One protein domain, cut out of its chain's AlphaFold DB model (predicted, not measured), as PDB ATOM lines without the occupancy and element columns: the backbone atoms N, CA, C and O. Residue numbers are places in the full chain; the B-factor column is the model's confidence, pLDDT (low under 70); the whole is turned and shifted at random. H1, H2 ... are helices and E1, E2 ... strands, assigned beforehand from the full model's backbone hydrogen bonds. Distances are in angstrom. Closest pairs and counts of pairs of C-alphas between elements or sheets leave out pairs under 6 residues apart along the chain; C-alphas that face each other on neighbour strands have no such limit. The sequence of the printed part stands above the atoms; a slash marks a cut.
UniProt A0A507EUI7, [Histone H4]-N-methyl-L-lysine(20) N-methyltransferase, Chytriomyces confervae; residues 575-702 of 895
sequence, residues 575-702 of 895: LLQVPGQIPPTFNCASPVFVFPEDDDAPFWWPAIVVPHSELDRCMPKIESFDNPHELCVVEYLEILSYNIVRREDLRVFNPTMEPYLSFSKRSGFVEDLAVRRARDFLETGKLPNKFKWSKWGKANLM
ATOM      1  N   LEU A 575     108.197 -23.176-236.714       84.44
ATOM      2  CA  LEU A 575     107.638 -22.250-235.719       84.44
ATOM      3  C   LEU A 575     108.700 -21.275-235.171       84.44
ATOM      4  O   LEU A 575     108.383 -20.107-234.929       84.44
ATOM      5  N   LEU A 576     109.953 -21.723-235.027       83.50
ATOM      6  CA  LEU A 576     111.098 -20.894-234.618       83.50
ATOM      7  C   LEU A 576     111.546 -19.885-235.695       83.50
ATOM      8  O   LEU A 576     112.118 -18.850-235.364       83.50
ATOM      9  N   GLN A 577     111.267 -20.133-236.980       82.75
ATOM     10  CA  GLN A 577     111.626 -19.213-238.072       82.75
ATOM     11  C   GLN A 577     110.759 -17.941-238.131       82.75
ATOM     12  O   GLN A 577     111.093 -17.009-238.866       82.75
ATOM     13  N   VAL A 578     109.648 -17.882-237.386       82.31
ATOM     14  CA  VAL A 578     108.709 -16.749-237.402       82.31
ATOM     15  C   VAL A 578     108.620 -16.105-236.011       82.31
ATOM     16  O   VAL A 578     107.824 -16.545-235.169       82.31
ATOM     17  N   PRO A 579     109.421 -15.049-235.753       79.75
ATOM     18  CA  PRO A 579     109.458 -14.380-234.461       79.75
ATOM     19  C   PRO A 579     108.187 -13.563-234.213       79.75
ATOM     20  O   PRO A 579     107.580 -13.006-235.129       79.75
ATOM     21  N   GLY A 580     107.810 -13.451-232.943       81.00
ATOM     22  CA  GLY A 580     106.679 -12.648-232.489       81.00
ATOM     23  C   GLY A 580     106.131 -13.156-231.161       81.00
ATOM     24  O   GLY A 580     106.437 -14.266-230.734       81.00
ATOM     25  N   GLN A 581     105.306 -12.345-230.504       82.62
ATOM     26  CA  GLN A 581     104.689 -12.738-229.236       82.62
ATOM     27  C   GLN A 581     103.554 -13.738-229.461       82.62
ATOM     28  O   GLN A 581     102.728 -13.565-230.362       82.62
ATOM     29  N   ILE A 582     103.492 -14.748-228.598       83.44
ATOM     30  CA  ILE A 582     102.354 -15.661-228.482       83.44
ATOM     31  C   ILE A 582     101.203 -14.928-227.757       83.44
ATOM     32  O   ILE A 582     101.468 -14.195-226.801       83.44
ATOM     33  N   PRO A 583      99.927 -15.083-228.170       81.88
ATOM     34  CA  PRO A 583      98.806 -14.433-227.489       81.88
ATOM     35  C   PRO A 583      98.727 -14.831-226.000       81.88
ATOM     36  O   PRO A 583      98.685 -16.025-225.695       81.88
ATOM     37  N   PRO A 584      98.690 -13.872-225.053       70.88
ATOM     38  CA  PRO A 584      98.787 -14.188-223.629       70.88
ATOM     39  C   PRO A 584      97.528 -14.876-223.082       70.88
ATOM     40  O   PRO A 584      97.642 -15.780-222.252       70.88
ATOM     41  N   THR A 585      96.339 -14.495-223.563       78.38
ATOM     42  CA  THR A 585      95.041 -15.074-223.177       78.38
ATOM     43  C   THR A 585      94.094 -15.169-224.377       78.38
ATOM     44  O   THR A 585      94.283 -14.500-225.392       78.38
ATOM     45  N   PHE A 586      93.034 -15.972-224.237       84.44
ATOM     46  CA  PHE A 586      91.990 -16.180-225.250       84.44
ATOM     47  C   PHE A 586      90.610 -15.713-224.745       84.44
ATOM     48  O   PHE A 586      89.581 -16.354-224.983       84.44
ATOM     49  N   ASN A 587      90.604 -14.608-223.991       77.50
ATOM     50  CA  ASN A 587      89.425 -14.087-223.285       77.50
ATOM     51  C   ASN A 587      88.707 -12.960-224.050       77.50
ATOM     52  O   ASN A 587      87.588 -12.595-223.692       77.50
ATOM     53  N   CYS A 588      89.328 -12.406-225.096       79.31
ATOM     54  CA  CYS A 588      88.784 -11.301-225.886       79.31
ATOM     55  C   CYS A 588      89.002 -11.512-227.391       79.31
ATOM     56  O   CYS A 588      89.991 -12.119-227.815       79.31
ATOM     57  N   ALA A 589      88.066 -11.006-228.200       84.12
ATOM     58  CA  ALA A 589      88.126 -11.137-229.649       84.12
ATOM     59  C   ALA A 589      89.270 -10.270-230.193       84.12
ATOM     60  O   ALA A 589      89.202  -9.039-230.152       84.12
ATOM     61  N   SER A 590      90.342 -10.920-230.640       86.88
ATOM     62  CA  SER A 590      91.638 -10.297-230.929       86.88
ATOM     63  C   SER A 590      92.268 -10.911-232.186       86.88
ATOM     64  O   SER A 590      92.155 -12.122-232.389       86.88
ATOM     65  N   PRO A 591      92.879 -10.109-233.079       90.12
ATOM     66  CA  PRO A 591      93.431 -10.625-234.322       90.12
ATOM     67  C   PRO A 591      94.791 -11.297-234.093       90.12
ATOM     68  O   PRO A 591      95.612 -10.844-233.290       90.12
ATOM     69  N   VAL A 592      95.031 -12.375-234.831       93.44
ATOM     70  CA  VAL A 592      96.222 -13.227-234.735       93.44
ATOM     71  C   VAL A 592      96.672 -13.688-236.119       93.44
ATOM     72  O   VAL A 592      95.881 -13.751-237.059       93.44
ATOM     73  N   PHE A 593      97.952 -14.024-236.231       93.06
ATOM     74  CA  PHE A 593      98.497 -14.822-237.321       93.06
ATOM     75  C   PHE A 593      98.497 -16.297-236.921       93.06
ATOM     76  O   PHE A 593      98.903 -16.619-235.805       93.06
ATOM     77  N   VAL A 594      98.094 -17.168-237.843       93.31
ATOM     78  CA  VAL A 594      98.027 -18.625-237.668       93.31
ATOM     79  C   VAL A 594      99.071 -19.308-238.549       93.31
ATOM     80  O   VAL A 594      99.166 -18.991-239.740       93.31
ATOM     81  N   PHE A 595      99.833 -20.246-237.985       90.88
ATOM     82  CA  PHE A 595     100.744 -21.109-238.739       90.88
ATOM     83  C   PHE A 595      99.965 -21.889-239.821       90.88
ATOM     84  O   PHE A 595      98.960 -22.519-239.493       90.88
ATOM     85  N   PRO A 596     100.367 -21.829-241.105       81.75
ATOM     86  CA  PRO A 596      99.536 -22.327-242.204       81.75
ATOM     87  C   PRO A 596      99.666 -23.833-242.485       81.75
ATOM     88  O   PRO A 596      98.910 -24.336-243.306       81.75
ATOM     89  N   GLU A 597     100.631 -24.533-241.869       74.75
ATOM     90  CA  GLU A 597     101.036 -25.932-242.161       74.75
ATOM     91  C   GLU A 597     101.477 -26.224-243.621       74.75
ATOM     92  O   GLU A 597     101.943 -27.324-243.911       74.75
ATOM     93  N   ASP A 598     101.386 -25.239-244.519       75.56
ATOM     94  CA  ASP A 598     101.795 -25.278-245.927       75.56
ATOM     95  C   ASP A 598     103.126 -24.528-246.135       75.56
ATOM     96  O   ASP A 598     103.238 -23.340-245.811       75.56
ATOM     97  N   ASP A 599     104.127 -25.220-246.690       69.12
ATOM     98  CA  ASP A 599     105.470 -24.692-246.973       69.12
ATOM     99  C   ASP A 599     105.466 -23.597-248.061       69.12
ATOM    100  O   ASP A 599     106.324 -22.710-248.039       69.12
ATOM    101  N   ASP A 600     104.499 -23.620-248.989       72.12
ATOM    102  CA  ASP A 600     104.376 -22.640-250.080       72.12
ATOM    103  C   ASP A 600     103.633 -21.350-249.643       72.12
ATOM    104  O   ASP A 600     103.503 -20.393-250.418       72.12
ATOM    105  N   ALA A 601     103.148 -21.277-248.396       77.38
ATOM    106  CA  ALA A 601     102.346 -20.155-247.911       77.38
ATOM    107  C   ALA A 601     103.156 -18.835-247.814       77.38
ATOM    108  O   ALA A 601     104.141 -18.741-247.072       77.38
ATOM    109  N   PRO A 602     102.720 -17.737-248.469       76.12
ATOM    110  CA  PRO A 602     103.513 -16.507-248.562       76.12
ATOM    111  C   PRO A 602     103.653 -15.756-247.228       76.12
ATOM    112  O   PRO A 602     104.546 -14.916-247.097       76.12
ATOM    113  N   PHE A 603     102.794 -16.025-246.243       88.38
ATOM    114  CA  PHE A 603     102.833 -15.523-244.862       88.38
ATOM    115  C   PHE A 603     101.817 -16.298-244.001       88.38
ATOM    116  O   PHE A 603     100.959 -17.003-244.531       88.38
ATOM    117  N   TRP A 604     101.899 -16.169-242.672       91.69
ATOM    118  CA  TRP A 604     100.935 -16.793-241.751       91.69
ATOM    119  C   TRP A 604      99.546 -16.151-241.870       91.69
ATOM    120  O   TRP A 604      99.425 -14.938-242.047       91.69
ATOM    121  N   TRP A 605      98.488 -16.954-241.761       90.62
ATOM    122  CA  TRP A 605      97.136 -16.545-242.152       90.62
ATOM    123  C   TRP A 605      96.465 -15.649-241.091       90.62
ATOM    124  O   TRP A 605      96.458 -16.019-239.914       90.62
ATOM    125  N   PRO A 606      95.869 -14.494-241.455       91.94
ATOM    126  CA  PRO A 606      95.175 -13.635-240.495       91.94
ATOM    127  C   PRO A 606      93.805 -14.193-240.077       91.94
ATOM    128  O   PRO A 606      92.912 -14.424-240.900       91.94
ATOM    129  N   ALA A 607      93.608 -14.332-238.770       94.00
ATOM    130  CA  ALA A 607      92.368 -14.787-238.150       94.00
ATOM    131  C   ALA A 607      91.998 -13.909-236.941       94.00
ATOM    132  O   ALA A 607      92.776 -13.050-236.519       94.00
ATOM    133  N   ILE A 608      90.810 -14.118-236.372       90.31
ATOM    134  CA  ILE A 608      90.408 -13.544-235.082       90.31
ATOM    135  C   ILE A 608      90.138 -14.657-234.067       90.31
ATOM    136  O   ILE A 608      89.442 -15.624-234.372       90.31
ATOM    137  N   VAL A 609      90.679 -14.523-232.855       90.69
ATOM    138  CA  VAL A 609      90.386 -15.416-231.725       90.69
ATOM    139  C   VAL A 609      88.919 -15.271-231.324       90.69
ATOM    140  O   VAL A 609      88.434 -14.160-231.107       90.69
ATOM    141  N   VAL A 610      88.228 -16.396-231.168       89.38
ATOM    142  CA  VAL A 610      86.899 -16.465-230.557       89.38
ATOM    143  C   VAL A 610      87.067 -16.640-229.041       89.38
ATOM    144  O   VAL A 610      87.708 -17.606-228.618       89.38
ATOM    145  N   PRO A 611      86.498 -15.762-228.191       86.31
ATOM    146  CA  PRO A 611      86.570 -15.926-226.743       86.31
ATOM    147  C   PRO A 611      85.910 -17.224-226.273       86.31
ATOM    148  O   PRO A 611      84.804 -17.551-226.703       86.31
ATOM    149  N   HIS A 612      86.519 -17.902-225.299       81.19
ATOM    150  CA  HIS A 612      85.987 -19.145-224.723       81.19
ATOM    151  C   HIS A 612      84.537 -19.024-224.210       81.19
ATOM    152  O   HIS A 612      83.717 -19.920-224.411       81.19
ATOM    153  N   SER A 613      84.184 -17.887-223.604       77.25
ATOM    154  CA  SER A 613      82.823 -17.574-223.138       77.25
ATOM    155  C   SER A 613      81.806 -17.384-224.278       77.25
ATOM    156  O   SER A 613      80.599 -17.595-224.099       77.25
ATOM    157  N   GLU A 614      82.284 -17.039-225.474       82.12
ATOM    158  CA  GLU A 614      81.481 -16.812-226.674       82.12
ATOM    159  C   GLU A 614      81.405 -18.028-227.614       82.12
ATOM    160  O   GLU A 614      80.684 -17.972-228.609       82.12
ATOM    161  N   LEU A 615      82.039 -19.155-227.273       78.69
ATOM    162  CA  LEU A 615      81.904 -20.407-228.025       78.69
ATOM    163  C   LEU A 615      80.447 -20.897-228.038       78.69
ATOM    164  O   LEU A 615      79.814 -21.017-226.982       78.69
ATOM    165  N   ASP A 616      79.895 -21.191-229.216       73.56
ATOM    166  CA  ASP A 616      78.519 -21.678-229.382       73.56
ATOM    167  C   ASP A 616      78.438 -23.065-230.064       73.56
ATOM    168  O   ASP A 616      79.399 -23.829-230.057       73.56
ATOM    169  N   ARG A 617      77.253 -23.463-230.550       71.88
ATOM    170  CA  ARG A 617      77.013 -24.803-231.118       71.88
ATOM    171  C   ARG A 617      77.423 -24.960-232.589       71.88
ATOM    172  O   ARG A 617      77.441 -26.099-233.049       71.88
ATOM    173  N   CYS A 618      77.708 -23.882-233.325       63.75
ATOM    174  CA  CYS A 618      78.179 -23.964-234.718       63.75
ATOM    175  C   CYS A 618      79.711 -24.014-234.847       63.75
ATOM    176  O   CYS A 618      80.226 -24.307-235.924       63.75
ATOM    177  N   MET A 619      80.428 -23.769-233.750       79.56
ATOM    178  CA  MET A 619      81.889 -23.779-233.689       79.56
ATOM    179  C   MET A 619      82.455 -25.167-233.357       79.56
ATOM    180  O   MET A 619      81.781 -25.976-232.707       79.56
ATOM    181  N   PRO A 620      83.725 -25.435-233.719       70.44
ATOM    182  CA  PRO A 620      84.495 -26.523-233.137       70.44
ATOM    183  C   PRO A 620      84.498 -26.429-231.608       70.44
ATOM    184  O   PRO A 620      84.712 -25.358-231.038       70.44
ATOM    185  N   LYS A 621      84.279 -27.555-230.929       69.38
ATOM    186  CA  LYS A 621      84.377 -27.617-229.469       69.38
ATOM    187  C   LYS A 621      85.819 -27.872-229.068       69.38
ATOM    188  O   LYS A 621      86.397 -28.873-229.483       69.38
ATOM    189  N   ILE A 622      86.347 -27.026-228.191       65.62
ATOM    190  CA  ILE A 622      87.547 -27.343-227.416       65.62
ATOM    191  C   ILE A 622      87.123 -28.376-226.368       65.62
ATOM    192  O   ILE A 622      86.642 -28.045-225.286       65.62
ATOM    193  N   GLU A 623      87.187 -29.649-226.751       50.28
ATOM    194  CA  GLU A 623      87.051 -30.767-225.819       50.28
ATOM    195  C   GLU A 623      88.272 -30.779-224.892       50.28
ATOM    196  O   GLU A 623      89.377 -30.483-225.337       50.28
ATOM    197  N   SER A 624      88.068 -31.077-223.609       48.44
ATOM    198  CA  SER A 624      89.072 -30.898-222.555       48.44
ATOM    199  C   SER A 624      90.361 -31.690-222.811       48.44
ATOM    200  O   SER A 624      90.399 -32.902-222.591       48.44
ATOM    201  N   PHE A 625      91.403 -30.977-223.231       42.78
ATOM    202  CA  PHE A 625      92.802 -31.338-223.003       42.78
ATOM    203  C   PHE A 625      93.237 -30.804-221.631       42.78
ATOM    204  O   PHE A 625      92.582 -29.918-221.077       42.78
ATOM    205  N   ASP A 626      94.346 -31.317-221.101       40.94
ATOM    206  CA  ASP A 626      94.786 -31.076-219.719       40.94
ATOM    207  C   ASP A 626      95.151 -29.610-219.409       40.94
ATOM    208  O   ASP A 626      95.190 -29.223-218.244       40.94
ATOM    209  N   ASN A 627      95.334 -28.765-220.434       49.38
ATOM    210  CA  ASN A 627      95.426 -27.313-220.276       49.38
ATOM    211  C   ASN A 627      94.535 -26.549-221.288       49.38
ATOM    212  O   ASN A 627      94.950 -26.303-222.424       49.38
ATOM    213  N   PRO A 628      93.321 -26.099-220.909       50.34
ATOM    214  CA  PRO A 628      92.442 -25.339-221.805       50.34
ATOM    215  C   PRO A 628      92.975 -23.937-222.155       50.34
ATOM    216  O   PRO A 628      92.420 -23.280-223.030       50.34
ATOM    217  N   HIS A 629      94.056 -23.468-221.521       54.97
ATOM    218  CA  HIS A 629      94.705 -22.191-221.848       54.97
ATOM    219  C   HIS A 629      95.705 -22.283-223.020       54.97
ATOM    220  O   HIS A 629      96.284 -21.263-223.411       54.97
ATOM    221  N   GLU A 630      95.898 -23.478-223.590       68.56
ATOM    222  CA  GLU A 630      96.817 -23.761-224.705       68.56
ATOM    223  C   GLU A 630      96.116 -23.971-226.059       68.56
ATOM    224  O   GLU A 630      96.785 -24.059-227.085       68.56
ATOM    225  N   LEU A 631      94.781 -23.989-226.099       78.62
ATOM    226  CA  LEU A 631      93.992 -24.060-227.332       78.62
ATOM    227  C   LEU A 631      93.058 -22.852-227.446       78.62
ATOM    228  O   LEU A 631      92.597 -22.308-226.444       78.62
ATOM    229  N   CYS A 632      92.719 -22.457-228.671       84.38
ATOM    230  CA  CYS A 632      91.615 -21.535-228.929       84.38
ATOM    231  C   CYS A 632      90.880 -21.897-230.225       84.38
ATOM    232  O   CYS A 632      91.394 -22.649-231.053       84.38
ATOM    233  N   VAL A 633      89.677 -21.350-230.414       87.25
ATOM    234  CA  VAL A 633      89.029 -21.323-231.731       87.25
ATOM    235  C   VAL A 633      89.374 -19.999-232.398       87.25
ATOM    236  O   VAL A 633      89.283 -18.949-231.763       87.25
ATOM    237  N   VAL A 634      89.720 -20.037-233.683       89.50
ATOM    238  CA  VAL A 634      89.905 -18.837-234.511       89.50
ATOM    239  C   VAL A 634      88.945 -18.854-235.697       89.50
ATOM    240  O   VAL A 634      88.687 -19.917-236.260       89.50
ATOM    241  N   GLU A 635      88.435 -17.686-236.088       88.56
ATOM    242  CA  GLU A 635      87.704 -17.481-237.344       88.56
ATOM    243  C   GLU A 635      88.642 -16.842-238.380       88.56
ATOM    244  O   GLU A 635      89.177 -15.751-238.150       88.56
ATOM    245  N   TYR A 636      88.869 -17.498-239.521       87.31
ATOM    246  CA  TYR A 636      89.757 -16.957-240.557       87.31
ATOM    247  C   TYR A 636      89.108 -15.781-241.279       87.31
ATOM    248  O   TYR A 636      88.027 -15.894-241.869       87.31
ATOM    249  N   LEU A 637      89.818 -14.650-241.297       84.31
ATOM    250  CA  LEU A 637      89.290 -13.387-241.806       84.31
ATOM    251  C   LEU A 637      89.184 -13.350-243.333       84.31
ATOM    252  O   LEU A 637      88.594 -12.412-243.867       84.31
ATOM    253  N   GLU A 638      89.680 -14.360-244.046       77.56
ATOM    254  CA  GLU A 638      89.432 -14.555-245.475       77.56
ATOM    255  C   GLU A 638      88.122 -15.324-245.738       77.56
ATOM    256  O   GLU A 638      87.209 -14.781-246.377       77.56
ATOM    257  N   ILE A 639      88.034 -16.552-245.202       72.31
ATOM    258  CA  ILE A 639      87.175 -17.648-245.687       72.31
ATOM    259  C   ILE A 639      85.970 -18.023-244.799       72.31
ATOM    260  O   ILE A 639      85.212 -18.908-245.188       72.31
ATOM    261  N   LEU A 640      85.737 -17.352-243.657       72.94
ATOM    262  CA  LEU A 640      84.588 -17.618-242.755       72.94
ATOM    263  C   LEU A 640      84.536 -19.061-242.199       72.94
ATOM    264  O   LEU A 640      83.459 -19.617-241.973       72.94
ATOM    265  N   SER A 641      85.697 -19.683-241.993       77.50
ATOM    266  CA  SER A 641      85.822 -20.983-241.327       77.50
ATOM    267  C   SER A 641      86.344 -20.824-239.899       77.50
ATOM    268  O   SER A 641      87.102 -19.899-239.604       77.50
ATOM    269  N   TYR A 642      85.953 -21.758-239.029       85.00
ATOM    270  CA  TYR A 642      86.430 -21.861-237.653       85.00
ATOM    271  C   TYR A 642      87.320 -23.100-237.504       85.00
ATOM    272  O   TYR A 642      86.842 -24.206-237.763       85.00
ATOM    273  N   ASN A 643      88.557 -22.937-237.024       82.12
ATOM    274  CA  ASN A 643      89.437 -24.048-236.628       82.12
ATOM    275  C   ASN A 643      89.801 -23.950-235.144       82.12
ATOM    276  O   ASN A 643      89.786 -22.862-234.569       82.12
ATOM    277  N   ILE A 644      90.171 -25.085-234.544       86.25
ATOM    278  CA  ILE A 644      90.907 -25.110-233.273       86.25
ATOM    279  C   ILE A 644      92.391 -24.973-233.606       86.25
ATOM    280  O   ILE A 644      92.887 -25.704-234.461       86.25
ATOM    281  N   VAL A 645      93.079 -24.049-232.944       84.56
ATOM    282  CA  VAL A 645      94.503 -23.757-233.151       84.56
ATOM    283  C   VAL A 645      95.207 -23.749-231.796       84.56
ATOM    284  O   VAL A 645      94.630 -23.310-230.795       84.56
ATOM    285  N   ARG A 646      96.439 -24.264-231.756       85.88
ATOM    286  CA  ARG A 646      97.243 -24.316-230.534       85.88
ATOM    287  C   ARG A 646      97.936 -22.986-230.273       85.88
ATOM    288  O   ARG A 646      98.175 -22.196-231.183       85.88
ATOM    289  N   ARG A 647      98.293 -22.743-229.021       84.31
ATOM    290  CA  ARG A 647      98.934 -21.509-228.569       84.31
ATOM    291  C   ARG A 647     100.300 -21.280-229.226       84.31
ATOM    292  O   ARG A 647     100.604 -20.137-229.560       84.31
ATOM    293  N   GLU A 648     101.089 -22.326-229.471       85.81
ATOM    294  CA  GLU A 648     102.385 -22.210-230.153       85.81
ATOM    295  C   GLU A 648     102.272 -21.900-231.660       85.81
ATOM    296  O   GLU A 648     103.171 -21.268-232.222       85.81
ATOM    297  N   ASP A 649     101.145 -22.253-232.291       89.50
ATOM    298  CA  ASP A 649     100.839 -22.008-233.712       89.50
ATOM    299  C   ASP A 649     100.360 -20.563-233.987       89.50
ATOM    300  O   ASP A 649      99.959 -20.234-235.107       89.50
ATOM    301  N   LEU A 650     100.377 -19.684-232.975       91.12
ATOM    302  CA  LEU A 650      99.859 -18.316-233.050       91.12
ATOM    303  C   LEU A 650     100.936 -17.252-232.821       91.12
ATOM    304  O   LEU A 650     101.801 -17.382-231.953       91.12
ATOM    305  N   ARG A 651     100.822 -16.129-233.536       89.00
ATOM    306  CA  ARG A 651     101.509 -14.868-233.202       89.00
ATOM    307  C   ARG A 651     100.492 -13.729-233.138       89.00
ATOM    308  O   ARG A 651      99.526 -13.710-233.901       89.00
ATOM    309  N   VAL A 652     100.693 -12.764-232.245       87.69
ATOM    310  CA  VAL A 652      99.823 -11.580-232.124       87.69
ATOM    311  C   VAL A 652      99.847 -10.762-233.424       87.69
ATOM    312  O   VAL A 652     100.916 -10.403-233.920       87.69
ATOM    313  N   PHE A 653      98.676 -10.418-233.971       90.25
ATOM    314  CA  PHE A 653      98.593  -9.509-235.116       90.25
ATOM    315  C   PHE A 653      98.741  -8.065-234.621       90.25
ATOM    316  O   PHE A 653      97.788  -7.461-234.131       90.25
ATOM    317  N   ASN A 654      99.943  -7.499-234.740       85.31
ATOM    318  CA  ASN A 654     100.212  -6.104-234.394       85.31
ATOM    319  C   ASN A 654     101.036  -5.403-235.496       85.31
ATOM    320  O   ASN A 654     102.197  -5.765-235.683       85.31
ATOM    321  N   PRO A 655     100.495  -4.367-236.173       86.06
ATOM    322  CA  PRO A 655     101.198  -3.593-237.199       86.06
ATOM    323  C   PRO A 655     102.544  -2.965-236.800       86.06
ATOM    324  O   PRO A 655     103.286  -2.542-237.685       86.06
ATOM    325  N   THR A 656     102.868  -2.872-235.505       80.81
ATOM    326  CA  THR A 656     104.133  -2.292-235.014       80.81
ATOM    327  C   THR A 656     105.174  -3.321-234.558       80.81
ATOM    328  O   THR A 656     106.216  -2.920-234.039       80.81
ATOM    329  N   MET A 657     104.924  -4.628-234.717       82.00
ATOM    330  CA  MET A 657     105.777  -5.703-234.184       82.00
ATOM    331  C   MET A 657     105.997  -6.842-235.192       82.00
ATOM    332  O   MET A 657     105.319  -6.941-236.215       82.00
ATOM    333  N   GLU A 658     106.956  -7.724-234.913       83.75
ATOM    334  CA  GLU A 658     107.096  -8.983-235.653       83.75
ATOM    335  C   GLU A 658     105.968  -9.971-235.266       83.75
ATOM    336  O   GLU A 658     105.540  -9.973-234.107       83.75
ATOM    337  N   PRO A 659     105.448 -10.777-236.216       90.75
ATOM    338  CA  PRO A 659     105.954 -10.968-237.580       90.75
ATOM    339  C   PRO A 659     105.392  -9.985-238.627       90.75
ATOM    340  O   PRO A 659     105.778 -10.056-239.795       90.75
ATOM    341  N   TYR A 660     104.498  -9.054-238.259       90.38
ATOM    342  CA  TYR A 660     103.892  -8.106-239.212       90.38
ATOM    343  C   TYR A 660     104.956  -7.246-239.910       90.38
ATOM    344  O   TYR A 660     104.883  -7.022-241.120       90.38
ATOM    345  N   LEU A 661     105.971  -6.774-239.182       87.25
ATOM    346  CA  LEU A 661     107.055  -5.971-239.760       87.25
ATOM    347  C   LEU A 661     107.871  -6.744-240.814       87.25
ATOM    348  O   LEU A 661     108.395  -6.132-241.744       87.25
ATOM    349  N   SER A 662     107.975  -8.070-240.725       85.50
ATOM    350  CA  SER A 662     108.599  -8.915-241.753       85.50
ATOM    351  C   SER A 662     107.640  -9.303-242.872       85.50
ATOM    352  O   SER A 662     108.030  -9.253-244.039       85.50
ATOM    353  N   PHE A 663     106.381  -9.625-242.565       91.25
ATOM    354  CA  PHE A 663     105.386  -9.936-243.592       91.25
ATOM    355  C   PHE A 663     105.018  -8.716-244.453       91.25
ATOM    356  O   PHE A 663     104.868  -8.862-245.660       91.25
ATOM    357  N   SER A 664     104.999  -7.499-243.898       88.88
ATOM    358  CA  SER A 664     104.740  -6.253-244.653       88.88
ATOM    359  C   SER A 664     105.807  -5.886-245.692       88.88
ATOM    360  O   SER A 664     105.579  -4.998-246.510       88.88
ATOM    361  N   LYS A 665     106.944  -6.594-245.706       87.62
ATOM    362  CA  LYS A 665     107.979  -6.508-246.748       87.62
ATOM    363  C   LYS A 665     107.745  -7.502-247.901       87.62
ATOM    364  O   LYS A 665     108.445  -7.427-248.908       87.62
ATOM    365  N   ARG A 666     106.805  -8.450-247.761       87.56
ATOM    366  CA  ARG A 666     106.457  -9.462-248.775       87.56
ATOM    367  C   ARG A 666     105.378  -8.914-249.721       87.56
ATOM    368  O   ARG A 666     104.453  -8.225-249.297       87.56
ATOM    369  N   SER A 667     105.489  -9.229-251.009       85.06
ATOM    370  CA  SER A 667     104.555  -8.767-252.045       85.06
ATOM    371  C   SER A 667     103.131  -9.282-251.812       85.06
ATOM    372  O   SER A 667     102.943 -10.486-251.655       85.06
ATOM    373  N   GLY A 668     102.134  -8.392-251.851       82.12
ATOM    374  CA  GLY A 668     100.716  -8.742-251.719       82.12
ATOM    375  C   GLY A 668     100.190  -8.793-250.281       82.12
ATOM    376  O   GLY A 668      98.983  -8.911-250.093       82.12
ATOM    377  N   PHE A 669     101.051  -8.687-249.260       89.06
ATOM    378  CA  PHE A 669     100.624  -8.769-247.859       89.06
ATOM    379  C   PHE A 669      99.747  -7.585-247.424       89.06
ATOM    380  O   PHE A 669      98.744  -7.770-246.745       89.06
ATOM    381  N   VAL A 670     100.103  -6.354-247.805       84.31
ATOM    382  CA  VAL A 670      99.341  -5.151-247.408       84.31
ATOM    383  C   VAL A 670      98.043  -5.034-248.221       84.31
ATOM    384  O   VAL A 670      97.042  -4.475-247.762       84.31
ATOM    385  N   GLU A 671      98.055  -5.608-249.420       85.81
ATOM    386  CA  GLU A 671      96.930  -5.737-250.337       85.81
ATOM    387  C   GLU A 671      95.976  -6.875-249.947       85.81
ATOM    388  O   GLU A 671      94.834  -6.886-250.413       85.81
ATOM    389  N   ASP A 672      96.386  -7.809-249.086       88.94
ATOM    390  CA  ASP A 672      95.565  -8.954-248.698       88.94
ATOM    391  C   ASP A 672      94.245  -8.531-248.023       88.94
ATOM    392  O   ASP A 672      94.116  -7.490-247.370       88.94
ATOM    393  N   LEU A 673      93.206  -9.334-248.238       84.88
ATOM    394  CA  LEU A 673      91.856  -9.071-247.774       84.88
ATOM    395  C   LEU A 673      91.661  -9.423-246.291       84.88
ATOM    396  O   LEU A 673      90.871  -8.753-245.622       84.88
ATOM    397  N   ALA A 674      92.372 -10.422-245.763       85.38
ATOM    398  CA  ALA A 674      92.337 -10.787-244.349       85.38
ATOM    399  C   ALA A 674      93.221  -9.852-243.502       85.38
ATOM    400  O   ALA A 674      92.763  -9.375-242.462       85.38
ATOM    401  N   VAL A 675      94.417  -9.483-243.981       88.19
ATOM    402  CA  VAL A 675      95.310  -8.485-243.356       88.19
ATOM    403  C   VAL A 675      94.599  -7.139-243.222       88.19
ATOM    404  O   VAL A 675      94.600  -6.544-242.141       88.19
ATOM    405  N   ARG A 676      93.918  -6.672-244.281       88.12
ATOM    406  CA  ARG A 676      93.114  -5.441-244.216       88.12
ATOM    407  C   ARG A 676      91.972  -5.554-243.205       88.12
ATOM    408  O   ARG A 676      91.851  -4.678-242.358       88.12
ATOM    409  N   ARG A 677      91.202  -6.653-243.202       86.81
ATOM    410  CA  ARG A 677      90.129  -6.888-242.206       86.81
ATOM    411  C   ARG A 677      90.652  -6.901-240.763       86.81
ATOM    412  O   ARG A 677      89.992  -6.349-239.887       86.81
ATOM    413  N   ALA A 678      91.822  -7.488-240.516       87.12
ATOM    414  CA  ALA A 678      92.455  -7.524-239.198       87.12
ATOM    415  C   ALA A 678      92.914  -6.130-238.733       87.12
ATOM    416  O   ALA A 678      92.650  -5.743-237.592       87.12
ATOM    417  N   ARG A 679      93.533  -5.337-239.621       86.75
ATOM    418  CA  ARG A 679      93.919  -3.947-239.331       86.75
ATOM    419  C   ARG A 679      92.693  -3.058-239.086       86.75
ATOM    420  O   ARG A 679      92.630  -2.377-238.065       86.75
ATOM    421  N   ASP A 680      91.688  -3.131-239.958       84.19
ATOM    422  CA  ASP A 680      90.442  -2.367-239.828       84.19
ATOM    423  C   ASP A 680      89.702  -2.723-238.516       84.19
ATOM    424  O   ASP A 680      89.077  -1.859-237.892       84.19
ATOM    425  N   PHE A 681      89.810  -3.972-238.040       85.06
ATOM    426  CA  PHE A 681      89.299  -4.382-236.728       85.06
ATOM    427  C   PHE A 681      90.091  -3.776-235.555       85.06
ATOM    428  O   PHE A 681      89.458  -3.306-234.610       85.06
ATOM    429  N   LEU A 682      91.429  -3.706-235.610       81.06
ATOM    430  CA  LEU A 682      92.233  -3.008-234.587       81.06
ATOM    431  C   LEU A 682      91.890  -1.514-234.499       81.06
ATOM    432  O   LEU A 682      91.759  -0.970-233.402       81.06
ATOM    433  N   GLU A 683      91.721  -0.855-235.647       75.44
ATOM    434  CA  GLU A 683      91.418   0.578-235.722       75.44
ATOM    435  C   GLU A 683      89.997   0.910-235.229       75.44
ATOM    436  O   GLU A 683      89.790   1.914-234.543       75.44
ATOM    437  N   THR A 684      89.003   0.083-235.576       76.75
ATOM    438  CA  THR A 684      87.575   0.410-235.376       76.75
ATOM    439  C   THR A 684      86.873  -0.387-234.273       76.75
ATOM    440  O   THR A 684      85.800   0.022-233.817       76.75
ATOM    441  N   GLY A 685      87.424  -1.534-233.867       71.69
ATOM    442  CA  GLY A 685      86.760  -2.526-233.015       71.69
ATOM    443  C   GLY A 685      85.536  -3.195-233.657       71.69
ATOM    444  O   GLY A 685      84.678  -3.704-232.934       71.69
ATOM    445  N   LYS A 686      85.384  -3.147-234.991       72.19
ATOM    446  CA  LYS A 686      84.185  -3.616-235.705       72.19
ATOM    447  C   LYS A 686      84.530  -4.573-236.842       72.19
ATOM    448  O   LYS A 686      85.141  -4.177-237.825       72.19
ATOM    449  N   LEU A 687      84.022  -5.803-236.759       78.44
ATOM    450  CA  LEU A 687      83.932  -6.702-237.911       78.44
ATOM    451  C   LEU A 687      82.593  -6.543-238.665       78.44
ATOM    452  O   LEU A 687      81.580  -6.150-238.061       78.44
ATOM    453  N   PRO A 688      82.549  -6.865-239.975       75.56
ATOM    454  CA  PRO A 688      81.303  -7.008-240.729       75.56
ATOM    455  C   PRO A 688      80.388  -8.069-240.104       75.56
ATOM    456  O   PRO A 688      80.869  -9.086-239.617       75.56
ATOM    457  N   ASN A 689      79.065  -7.891-240.179       74.62
ATOM    458  CA  ASN A 689      78.093  -8.754-239.481       74.62
ATOM    459  C   ASN A 689      78.129 -10.250-239.852       74.62
ATOM    460  O   ASN A 689      77.545 -11.043-239.128       74.62
ATOM    461  N   LYS A 690      78.793 -10.635-240.949       76.00
ATOM    462  CA  LYS A 690      78.988 -12.043-241.325       76.00
ATOM    463  C   LYS A 690      80.089 -12.760-240.524       76.00
ATOM    464  O   LYS A 690      80.033 -13.973-240.432       76.00
ATOM    465  N   PHE A 691      81.028 -12.012-239.936       76.25
ATOM    466  CA  PHE A 691      82.060 -12.496-239.002       76.25
ATOM    467  C   PHE A 691      81.615 -12.225-237.550       76.25
ATOM    468  O   PHE A 691      82.303 -11.553-236.780       76.25
ATOM    469  N   LYS A 692      80.365 -12.582-237.225       79.12
ATOM    470  CA  LYS A 692      79.771 -12.418-235.889       79.12
ATOM    471  C   LYS A 692      78.899 -13.623-235.567       79.12
ATOM    472  O   LYS A 692      77.806 -13.778-236.107       79.12
ATOM    473  N   TRP A 693      79.393 -14.450-234.662       84.69
ATOM    474  CA  TRP A 693      78.715 -15.623-234.117       84.69
ATOM    475  C   TRP A 693      77.553 -15.264-233.172       84.69
ATOM    476  O   TRP A 693      77.389 -14.113-232.758       84.69
ATOM    477  N   SER A 694      76.740 -16.253-232.772       77.50
ATOM    478  CA  SER A 694      75.480 -16.032-232.021       77.50
ATOM    479  C   SER A 694      75.668 -15.478-230.595       77.50
ATOM    480  O   SER A 694      74.717 -15.071-229.912       77.50
ATOM    481  N   LYS A 695      76.915 -15.467-230.125       79.12
ATOM    482  CA  LYS A 695      77.347 -14.922-228.836       79.12
ATOM    483  C   LYS A 695      78.272 -13.699-228.953       79.12
ATOM    484  O   LYS A 695      78.764 -13.273-227.913       79.12
ATOM    485  N   TRP A 696      78.474 -13.131-230.149       80.31
ATOM    486  CA  TRP A 696      79.414 -12.021-230.379       80.31
ATOM    487  C   TRP A 696      79.257 -10.892-229.348       80.31
ATOM    488  O   TRP A 696      78.194 -10.272-229.240       80.31
ATOM    489  N   GLY A 697      80.333 -10.603-228.618       70.38
ATOM    490  CA  GLY A 697      80.417  -9.533-227.625       70.38
ATOM    491  C   GLY A 697      79.906  -9.883-226.222       70.38
ATOM    492  O   GLY A 697      79.881  -8.995-225.371       70.38
ATOM    493  N   LYS A 698      79.511 -11.134-225.940       70.06
ATOM    494  CA  LYS A 698      79.095 -11.559-224.588       70.06
ATOM    495  C   LYS A 698      80.248 -11.630-223.576       70.06
ATOM    496  O   LYS A 698      79.987 -11.448-222.391       70.06
ATOM    497  N   ALA A 699      81.506 -11.786-224.000       60.44
ATOM    498  CA  ALA A 699      82.670 -11.647-223.119       60.44
ATOM    499  C   ALA A 699      82.754 -10.223-222.539       60.44
ATOM    500  O   ALA A 699      82.935 -10.039-221.335       60.44
ATOM    501  N   ASN A 700      82.497  -9.214-223.378       53.69
ATOM    502  CA  ASN A 700      82.490  -7.799-222.990       53.69
ATOM    503  C   ASN A 700      81.318  -7.416-222.060       53.69
ATOM    504  O   ASN A 700      81.275  -6.285-221.586       53.69
ATOM    505  N   LEU A 701      80.368  -8.327-221.808       46.06
ATOM    506  CA  LEU A 701      79.273  -8.152-220.842       46.06
ATOM    507  C   LEU A 701      79.547  -8.826-219.487       46.06
ATOM    508  O   LEU A 701      78.820  -8.562-218.534       46.06
ATOM    509  N   MET A 702      80.572  -9.680-219.389       36.75
ATOM    510  CA  MET A 702      81.000 -10.316-218.132       36.75
ATOM    511  C   MET A 702      82.253  -9.666-217.524       36.75
ATOM    512  O   MET A 702      82.507  -9.827-216.335       36.75
TER     513      MET A 702
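Overview. This is residues 575 to 702 of the 895 residues of the protein "[Histone H4]-N-methyl-L-lysine(20) N-methyltransferase" of Chytriomyces confervae (UniProt A0A507EUI7). With little regular structure, this is a small sheet of five strands, curled like part of a barrel and set among long loops, with helix H2 packed on E2 and E1. The 128 printed residues run E1 to E5, H1, H2; the antiparallel sheet is ordered E4 E3 E2 E1 E5, and the class is mixed, with 40 residues in named elements. It is compact, radius of gyration of the C-alphas 14.1 A, spanning 38 by 33 by 23 A.

Along the chain. After residues 575 to 590, E1, residues 591 to 594, begins at C-alpha 591 (93.431, -10.625, -234.322). E2 is 605 to 610, 15.5 A; E3 631 to 636, 15.6 A; E4 642 to 646; E5 650 to 652; H1 660 to 663. H2, 673 to 684, 16.2 A, ends at C-alpha 684 (87.575, 0.410, -235.376).

Arrangement. E1 to E4 form a meander of hairpins, each strand the antiparallel neighbour of the one before; within hydrogen-bond range are N 607 and O 592, 2.9 A, N 610 and O 633, 2.8 A, and N 634 and O 643, 3.0 A. E5 is antiparallel to E1, N 593 and O 651 2.8 A apart. H2 is on one face of the sheet, making two layers, at a height of 9.2 A; its closest C-alphas to E2 are Ala 674 and Pro 606, 5.6 A. H1 is not on the sheet and is apart from H2. In H2 every O i to N i+4 pair is within hydrogen-bond range; H1 is too short for one.

Size, cuts and confidence. The farthest C-alphas, Asp 600 and Met 702, are 41.5 A apart. The printed part has no cut; the link E2 to E3 is long. pLDDT is under 70 at 599, 618, 621 to 630 and 699 to 702.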